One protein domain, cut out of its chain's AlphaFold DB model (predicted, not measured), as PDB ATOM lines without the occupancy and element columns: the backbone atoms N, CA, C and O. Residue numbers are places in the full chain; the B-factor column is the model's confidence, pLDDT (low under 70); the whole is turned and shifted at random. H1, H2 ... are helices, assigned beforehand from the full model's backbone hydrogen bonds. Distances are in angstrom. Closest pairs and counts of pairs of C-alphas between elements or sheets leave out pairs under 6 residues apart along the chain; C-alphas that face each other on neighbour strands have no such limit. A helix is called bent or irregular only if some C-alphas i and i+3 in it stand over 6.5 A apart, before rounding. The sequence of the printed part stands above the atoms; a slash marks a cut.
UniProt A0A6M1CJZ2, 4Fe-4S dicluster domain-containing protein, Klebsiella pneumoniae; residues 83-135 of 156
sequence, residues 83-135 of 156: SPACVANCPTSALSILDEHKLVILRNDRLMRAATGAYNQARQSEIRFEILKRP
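What this domain is: This is residues 83 to 135 of the 156 residues of the protein "4Fe-4S dicluster domain-containing protein" of Klebsiella pneumoniae (UniProt A0A6M1CJZ2). The model is an open, flat C with an empty middle: the long helix H2 is its back, and two arms of mostly unnamed chain run from the two ends of H2 toward the same side. One arm holds the short helix H1 and a loop of residues 89 to 95 that bends toward the other arm, which holds the short helix H3. The printed part has 53 residues, with three named helices in the order H1, H2, H3 and no named strand; the class is all helix, yet only 26 of the 53 residues are in named elements. The whole is loose, with a radius of gyration of the C-alphas of 14.0 A, and the C-alphas span 38 by 28 by 11 A.

How they stand to each other: The printed part begins with Ser 83 and soon enters H1, residues 85 to 88, which touches no helix. A long link of 11 residues, 89 to 99, leads to H2, residues 100 to 115, the longest helix by residues; H1 and H2 are apart. Residues 99 to 105, of which 100 to 105 belong to H2, stand free. A short link of 10 residues, 116 to 125, leads to H3, residues 126 to 131, and H2 and H3 are apart. H1 and H3 are apart as well. In H2 and H3 every pair of O of residue i and N of residue i+4 is within hydrogen-bond range; H1, with 4 residues, is too short for such a pair, and its 1 pair of O of residue i and N of residue i+3 is within range.

Where its parts are: H1 runs from Ala 85, with its C-alpha at (49.396, -58.720, -15.345), to Ala 88, 5.0 A from first to last C-alpha. The link after it has C-alpha 92 at (48.243, -44.891, -17.624), before Glu 100 begins H2 at (35.858, -57.754, -31.651). H2 ends at Ala 115, C-alpha (32.258, -36.250, -37.854), 22.7 A from its first C-alpha. H3 runs from Glu 126 to Ile 131, 9.1 A, and its last C-alpha is at (52.744, -39.900, -14.137). No helix is bent or irregular.

The domain as a whole: The outline is flat, and the two C-alphas farthest apart are those of Glu 100 and Pro 135, at 39.5 A. The C-alphas of Ser 83 and Pro 135, the first and last printed, are 31.6 A apart. The printed part has no cut; its link from H1 to H2 is long and its link from H2 to H3 is short but not tight. The mean pLDDT of the printed part is 79.8, and residues 119 to 135, 17 residues, are under 70; the mean pLDDT of H3 is 62.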
ATOM      1  N   SER A  83      42.697 -60.712 -15.501       87.06
ATOM      2  CA  SER A  83      43.282 -59.871 -16.544       87.06
ATOM      3  C   SER A  83      44.804 -60.063 -16.597       87.06
ATOM      4  O   SER A  83      45.429 -60.280 -15.557       87.06
ATOM      5  N   PRO A  84      45.438 -59.943 -17.778       92.69
ATOM      6  CA  PRO A  84      46.883 -60.051 -17.890       92.69
ATOM      7  C   PRO A  84      47.587 -59.065 -16.967       92.69
ATOM      8  O   PRO A  84      47.216 -57.888 -16.904       92.69
ATOM      9  N   ALA A  85      48.654 -59.521 -16.313       92.81
ATOM     10  CA  ALA A  85      49.396 -58.720 -15.345       92.81
ATOM     11  C   ALA A  85      49.880 -57.382 -15.932       92.81
ATOM     12  O   ALA A  85      49.874 -56.357 -15.251       92.81
ATOM     13  N   CYS A  86      50.249 -57.355 -17.218       91.88
ATOM     14  CA  CYS A  86      50.659 -56.128 -17.904       91.88
ATOM     15  C   CYS A  86      49.518 -55.105 -18.042       91.88
ATOM     16  O   CYS A  86      49.757 -53.904 -17.929       91.88
ATOM     17  N   VAL A  87      48.281 -55.564 -18.252       91.31
ATOM     18  CA  VAL A  87      47.088 -54.712 -18.332       91.31
ATOM     19  C   VAL A  87      46.717 -54.211 -16.941       91.31
ATOM     20  O   VAL A  87      46.518 -53.012 -16.767       91.31
ATOM     21  N   ALA A  88      46.687 -55.107 -15.949       90.88
ATOM     22  CA  ALA A  88      46.345 -54.774 -14.568       90.88
ATOM     23  C   ALA A  88      47.295 -53.729 -13.957       90.88
ATOM     24  O   ALA A  88      46.854 -52.820 -13.261       90.88
ATOM     25  N   ASN A  89      48.589 -53.820 -14.271       90.81
ATOM     26  CA  ASN A  89      49.614 -52.938 -13.719       90.81
ATOM     27  C   ASN A  89      49.899 -51.697 -14.579       90.81
ATOM     28  O   ASN A  89      50.833 -50.957 -14.276       90.81
ATOM     29  N   CYS A  90      49.151 -51.450 -15.662       87.56
ATOM     30  CA  CYS A  90      49.401 -50.304 -16.533       87.56
ATOM     31  C   CYS A  90      48.895 -48.998 -15.886       87.56
ATOM     32  O   CYS A  90      47.690 -48.733 -15.905       87.56
ATOM     33  N   PRO A  91      49.776 -48.103 -15.398       85.19
ATOM     34  CA  PRO A  91      49.347 -46.971 -14.575       85.19
ATOM     35  C   PRO A  91      48.621 -45.895 -15.394       85.19
ATOM     36  O   PRO A  91      47.773 -45.170 -14.889       85.19
ATOM     37  N   THR A  92      48.916 -45.811 -16.695       82.62
ATOM     38  CA  THR A  92      48.243 -44.891 -17.624       82.62
ATOM     39  C   THR A  92      47.018 -45.511 -18.294       82.62
ATOM     40  O   THR A  92      46.388 -44.843 -19.113       82.62
ATOM     41  N   SER A  93      46.694 -46.777 -17.989       83.50
ATOM     42  CA  SER A  93      45.652 -47.549 -18.685       83.50
ATOM     43  C   SER A  93      45.821 -47.547 -20.214       83.50
ATOM     44  O   SER A  93      44.852 -47.544 -20.970       83.50
ATOM     45  N   ALA A  94      47.072 -47.509 -20.685       83.94
ATOM     46  CA  ALA A  94      47.407 -47.549 -22.106       83.94
ATOM     47  C   ALA A  94      47.262 -48.957 -22.708       83.94
ATOM     48  O   ALA A  94      47.069 -49.093 -23.915       83.94
ATOM     49  N   LEU A  95      47.359 -49.998 -21.875       87.69
ATOM     50  CA  LEU A  95      47.209 -51.392 -22.276       87.69
ATOM     51  C   LEU A  95      45.779 -51.859 -22.005       87.69
ATOM     52  O   LEU A  95      45.227 -51.616 -20.936       87.69
ATOM     53  N   SER A  96      45.181 -52.545 -22.976       87.38
ATOM     54  CA  SER A  96      43.871 -53.182 -22.833       87.38
ATOM     55  C   SER A  96      43.775 -54.386 -23.766       87.38
ATOM     56  O   SER A  96      44.369 -54.377 -24.844       87.38
ATOM     57  N   ILE A  97      43.027 -55.416 -23.358       88.31
ATOM     58  CA  ILE A  97      42.653 -56.504 -24.265       88.31
ATOM     59  C   ILE A  97      41.581 -55.983 -25.216       88.31
ATOM     60  O   ILE A  97      40.542 -55.484 -24.764       88.31
ATOM     61  N   LEU A  98      41.834 -56.143 -26.513       86.62
ATOM     62  CA  LEU A  98      40.902 -55.832 -27.586       86.62
ATOM     63  C   LEU A  98      40.254 -57.120 -28.081       86.62
ATOM     64  O   LEU A  98      40.925 -57.991 -28.621       86.62
ATOM     65  N   ASP A  99      38.946 -57.194 -27.894       87.06
ATOM     66  CA  ASP A  99      38.064 -58.161 -28.531       87.06
ATOM     67  C   ASP A  99      37.319 -57.476 -29.690       87.06
ATOM     68  O   ASP A  99      37.361 -56.247 -29.844       87.06
ATOM     69  N   GLU A 100      36.631 -58.264 -30.514       87.06
ATOM     70  CA  GLU A 100      35.858 -57.754 -31.651       87.06
ATOM     71  C   GLU A 100      34.861 -56.662 -31.228       87.06
ATOM     72  O   GLU A 100      34.755 -55.609 -31.865       87.06
ATOM     73  N   HIS A 101      34.195 -56.856 -30.091       88.88
ATOM     74  CA  HIS A 101      33.200 -55.925 -29.572       88.88
ATOM     75  C   HIS A 101      33.814 -54.555 -29.241       88.88
ATOM     76  O   HIS A 101      33.290 -53.507 -29.636       88.88
ATOM     77  N   LYS A 102      34.969 -54.535 -28.568       88.00
ATOM     78  CA  LYS A 102      35.731 -53.310 -28.284       88.00
ATOM     79  C   LYS A 102      36.263 -52.657 -29.548       88.00
ATOM     80  O   LYS A 102      36.278 -51.428 -29.617       88.00
ATOM     81  N   LEU A 103      36.679 -53.433 -30.551       89.38
ATOM     82  CA  LEU A 103      37.125 -52.888 -31.834       89.38
ATOM     83  C   LEU A 103      35.993 -52.140 -32.548       89.38
ATOM     84  O   LEU A 103      36.218 -51.034 -33.046       89.38
ATOM     85  N   VAL A 104      34.774 -52.684 -32.537       93.25
ATOM     86  CA  VAL A 104      33.592 -52.011 -33.097       93.25
ATOM     87  C   VAL A 104      33.293 -50.710 -32.352       93.25
ATOM     88  O   VAL A 104      33.114 -49.670 -32.989       93.25
ATOM     89  N   ILE A 105      33.304 -50.737 -31.017       90.88
ATOM     90  CA  ILE A 105      33.086 -49.539 -30.191       90.88
ATOM     91  C   ILE A 105      34.144 -48.470 -30.500       90.88
ATOM     92  O   ILE A 105      33.796 -47.316 -30.748       90.88
ATOM     93  N   LEU A 106      35.426 -48.848 -30.547       88.06
ATOM     94  CA  LEU A 106      36.529 -47.932 -30.854       88.06
ATOM     95  C   LEU A 106      36.433 -47.357 -32.267       88.06
ATOM     96  O   LEU A 106      36.716 -46.176 -32.469       88.06
ATOM     97  N   ARG A 107      36.038 -48.171 -33.251       90.94
ATOM     98  CA  ARG A 107      35.809 -47.711 -34.625       90.94
ATOM     99  C   ARG A 107      34.698 -46.665 -34.659       90.94
ATOM    100  O   ARG A 107      34.906 -45.595 -35.224       90.94
ATOM    101  N   ASN A 108      33.561 -46.947 -34.026       91.31
ATOM    102  CA  ASN A 108      32.411 -46.043 -34.004       91.31
ATOM    103  C   ASN A 108      32.732 -44.732 -33.271       91.31
ATOM    104  O   ASN A 108      32.426 -43.660 -33.780       91.31
ATOM    105  N   ASP A 109      33.419 -44.798 -32.130       88.06
ATOM    106  CA  ASP A 109      33.881 -43.618 -31.390       88.06
ATOM    107  C   ASP A 109      34.817 -42.741 -32.241       88.06
ATOM    108  O   ASP A 109      34.629 -41.526 -32.321       88.06
ATOM    109  N   ARG A 110      35.779 -43.342 -32.957       87.00
ATOM    110  CA  ARG A 110      36.663 -42.604 -33.877       87.00
ATOM    111  C   ARG A 110      35.890 -41.940 -35.018       87.00
ATOM    112  O   ARG A 110      36.167 -40.782 -35.326       87.00
ATOM    113  N   LEU A 111      34.926 -42.643 -35.618       89.69
ATOM    114  CA  LEU A 111      34.071 -42.096 -36.679       89.69
ATOM    115  C   LEU A 111      33.252 -40.904 -36.174       89.69
ATOM    116  O   LEU A 111      33.234 -39.856 -36.819       89.69
ATOM    117  N   MET A 112      32.642 -41.026 -34.993       89.44
ATOM    118  CA  MET A 112      31.864 -39.944 -34.391       89.44
ATOM    119  C   MET A 112      32.724 -38.711 -34.107       89.44
ATOM    120  O   MET A 112      32.310 -37.602 -34.427       89.44
ATOM    121  N   ARG A 113      33.943 -38.876 -33.574       85.88
ATOM    122  CA  ARG A 113      34.862 -37.748 -33.322       85.88
ATOM    123  C   ARG A 113      35.323 -37.052 -34.593       85.88
ATOM    124  O   ARG A 113      35.493 -35.836 -34.590       85.88
ATOM    125  N   ALA A 114      35.548 -37.810 -35.664       87.94
ATOM    126  CA  ALA A 114      35.875 -37.233 -36.960       87.94
ATOM    127  C   ALA A 114      34.695 -36.410 -37.502       87.94
ATOM    128  O   ALA A 114      34.896 -35.280 -37.940       87.94
ATOM    129  N   ALA A 115      33.468 -36.933 -37.396       90.38
ATOM    130  CA  ALA A 115      32.258 -36.250 -37.854       90.38
ATOM    131  C   ALA A 115      31.942 -34.974 -37.054       90.38
ATOM    132  O   ALA A 115      31.508 -33.981 -37.631       90.38
ATOM    133  N   THR A 116      32.178 -34.970 -35.740       90.50
ATOM    134  CA  THR A 116      31.906 -33.816 -34.865       90.50
ATOM    135  C   THR A 116      33.052 -32.800 -34.801       90.50
ATOM    136  O   THR A 116      32.942 -31.806 -34.088       90.50
ATOM    137  N   GLY A 117      34.167 -33.033 -35.505       84.00
ATOM    138  CA  GLY A 117      35.354 -32.170 -35.450       84.00
ATOM    139  C   GLY A 117      36.166 -32.289 -34.152       84.00
ATOM    140  O   GLY A 117      37.154 -31.581 -33.970       84.00
ATOM    141  N   ALA A 118      35.813 -33.222 -33.265       79.12
ATOM    142  CA  ALA A 118      36.489 -33.476 -31.995       79.12
ATOM    143  C   ALA A 118      37.741 -34.372 -32.128       79.12
ATOM    144  O   ALA A 118      38.201 -34.946 -31.139       79.12
ATOM    145  N   TYR A 119      38.320 -34.516 -33.328       69.12
ATOM    146  CA  TYR A 119      39.428 -35.450 -33.589       69.12
ATOM    147  C   TYR A 119      40.684 -35.180 -32.730       69.12
ATOM    148  O   TYR A 119      41.428 -36.109 -32.423       69.12
ATOM    149  N   ASN A 120      40.879 -33.926 -32.304       63.97
ATOM    150  CA  ASN A 120      41.980 -33.481 -31.443       63.97
ATOM    151  C   ASN A 120      41.650 -33.453 -29.943       63.97
ATOM    152  O   ASN A 120      42.519 -33.079 -29.154       63.97
ATOM    153  N   GLN A 121      40.435 -33.817 -29.513       63.28
ATOM    154  CA  GLN A 121      40.156 -33.963 -28.082       63.28
ATOM    155  C   GLN A 121      40.897 -35.197 -27.569       63.28
ATOM    156  O   GLN A 121      40.418 -36.334 -27.619       63.28
ATOM    157  N   ALA A 122      42.133 -34.966 -27.138       56.91
ATOM    158  CA  ALA A 122      42.973 -35.983 -26.557       56.91
ATOM    159  C   ALA A 122      42.249 -36.581 -25.345       56.91
ATOM    160  O   ALA A 122      41.785 -35.856 -24.466       56.91
ATOM    161  N   ARG A 123      42.204 -37.917 -25.262       57.59
ATOM    162  CA  ARG A 123      42.005 -38.623 -23.988       57.59
ATOM    163  C   ARG A 123      43.233 -38.342 -23.114       57.59
ATOM    164  O   ARG A 123      44.111 -39.186 -22.965       57.59
ATOM    165  N   GLN A 124      43.363 -37.125 -22.606       55.03
ATOM    166  CA  GLN A 124      44.321 -36.828 -21.556       55.03
ATOM    167  C   GLN A 124      43.638 -37.233 -20.259       55.03
ATOM    168  O   GLN A 124      42.842 -36.482 -19.710       55.03
ATOM    169  N   SER A 125      43.884 -38.466 -19.807       57.12
ATOM    170  CA  SER A 125      43.576 -38.787 -18.418       57.12
ATOM    171  C   SER A 125      44.399 -37.843 -17.544       57.12
ATOM    172  O   SER A 125      45.597 -37.676 -17.780       57.12
ATOM    173  N   GLU A 126      43.777 -37.211 -16.551       59.97
ATOM    174  CA  GLU A 126      44.473 -36.336 -15.592       59.97
ATOM    175  C   GLU A 126      45.682 -37.067 -14.971       59.97
ATOM    176  O   GLU A 126      46.779 -36.523 -14.852       59.97
ATOM    177  N   ILE A 127      45.518 -38.374 -14.752       58.97
ATOM    178  CA  ILE A 127      46.529 -39.328 -14.286       58.97
ATOM    179  C   ILE A 127      47.771 -39.386 -15.201       58.97
ATOM    180  O   ILE A 127      48.894 -39.526 -14.718       58.97
ATOM    181  N   ARG A 128      47.623 -39.250 -16.528       59.78
ATOM    182  CA  ARG A 128      48.764 -39.262 -17.461       59.78
ATOM    183  C   ARG A 128      49.674 -38.053 -17.253       59.78
ATOM    184  O   ARG A 128      50.889 -38.210 -17.362       59.78
ATOM    185  N   PHE A 129      49.118 -36.876 -16.956       61.41
ATOM    186  CA  PHE A 129      49.932 -35.702 -16.634       61.41
ATOM    187  C   PHE A 129      50.695 -35.897 -15.332       61.41
ATOM    188  O   PHE A 129      51.864 -35.540 -15.280       61.41
ATOM    189  N   GLU A 130      50.070 -36.495 -14.317       66.69
ATOM    190  CA  GLU A 130      50.707 -36.809 -13.033       66.69
ATOM    191  C   GLU A 130      51.911 -37.751 -13.207       66.69
ATOM    192  O   GLU A 130      53.006 -37.460 -12.732       66.69
ATOM    193  N   ILE A 131      51.731 -38.848 -13.952       66.19
ATOM    194  CA  ILE A 131      52.744 -39.900 -14.137       66.19
ATOM    195  C   ILE A 131      53.899 -39.442 -15.038       66.19
ATOM    196  O   ILE A 131      55.045 -39.835 -14.829       66.19
ATOM    197  N   LEU A 132      53.621 -38.618 -16.054       65.75
ATOM    198  CA  LEU A 132      54.645 -38.114 -16.977       65.75
ATOM    199  C   LEU A 132      55.435 -36.919 -16.424       65.75
ATOM    200  O   LEU A 132      56.306 -36.410 -17.135       65.75
ATOM    201  N   LYS A 133      55.205 -36.489 -15.172       64.94
ATOM    202  CA  LYS A 133      56.090 -35.552 -14.458       64.94
ATOM    203  C   LYS A 133      57.416 -36.246 -14.143       64.94
ATOM    204  O   LYS A 133      57.731 -36.555 -12.998       64.94
ATOM    205  N   ARG A 134      58.223 -36.506 -15.170       58.31
ATOM    206  CA  ARG A 134      59.617 -36.884 -14.973       58.31
ATOM    207  C   ARG A 134      60.318 -35.631 -14.441       58.31
ATOM    208  O   ARG A 134      60.317 -34.629 -15.162       58.31
ATOM    209  N   PRO A 135      60.885 -35.640 -13.220       64.75
ATOM    210  CA  PRO A 135      61.710 -34.523 -12.793       64.75
ATOM    211  C   PRO A 135      62.796 -34.316 -13.860       64.75
ATOM    212  O   PRO A 135      63.288 -35.308 -14.424       64.75
TER     213      PRO A 135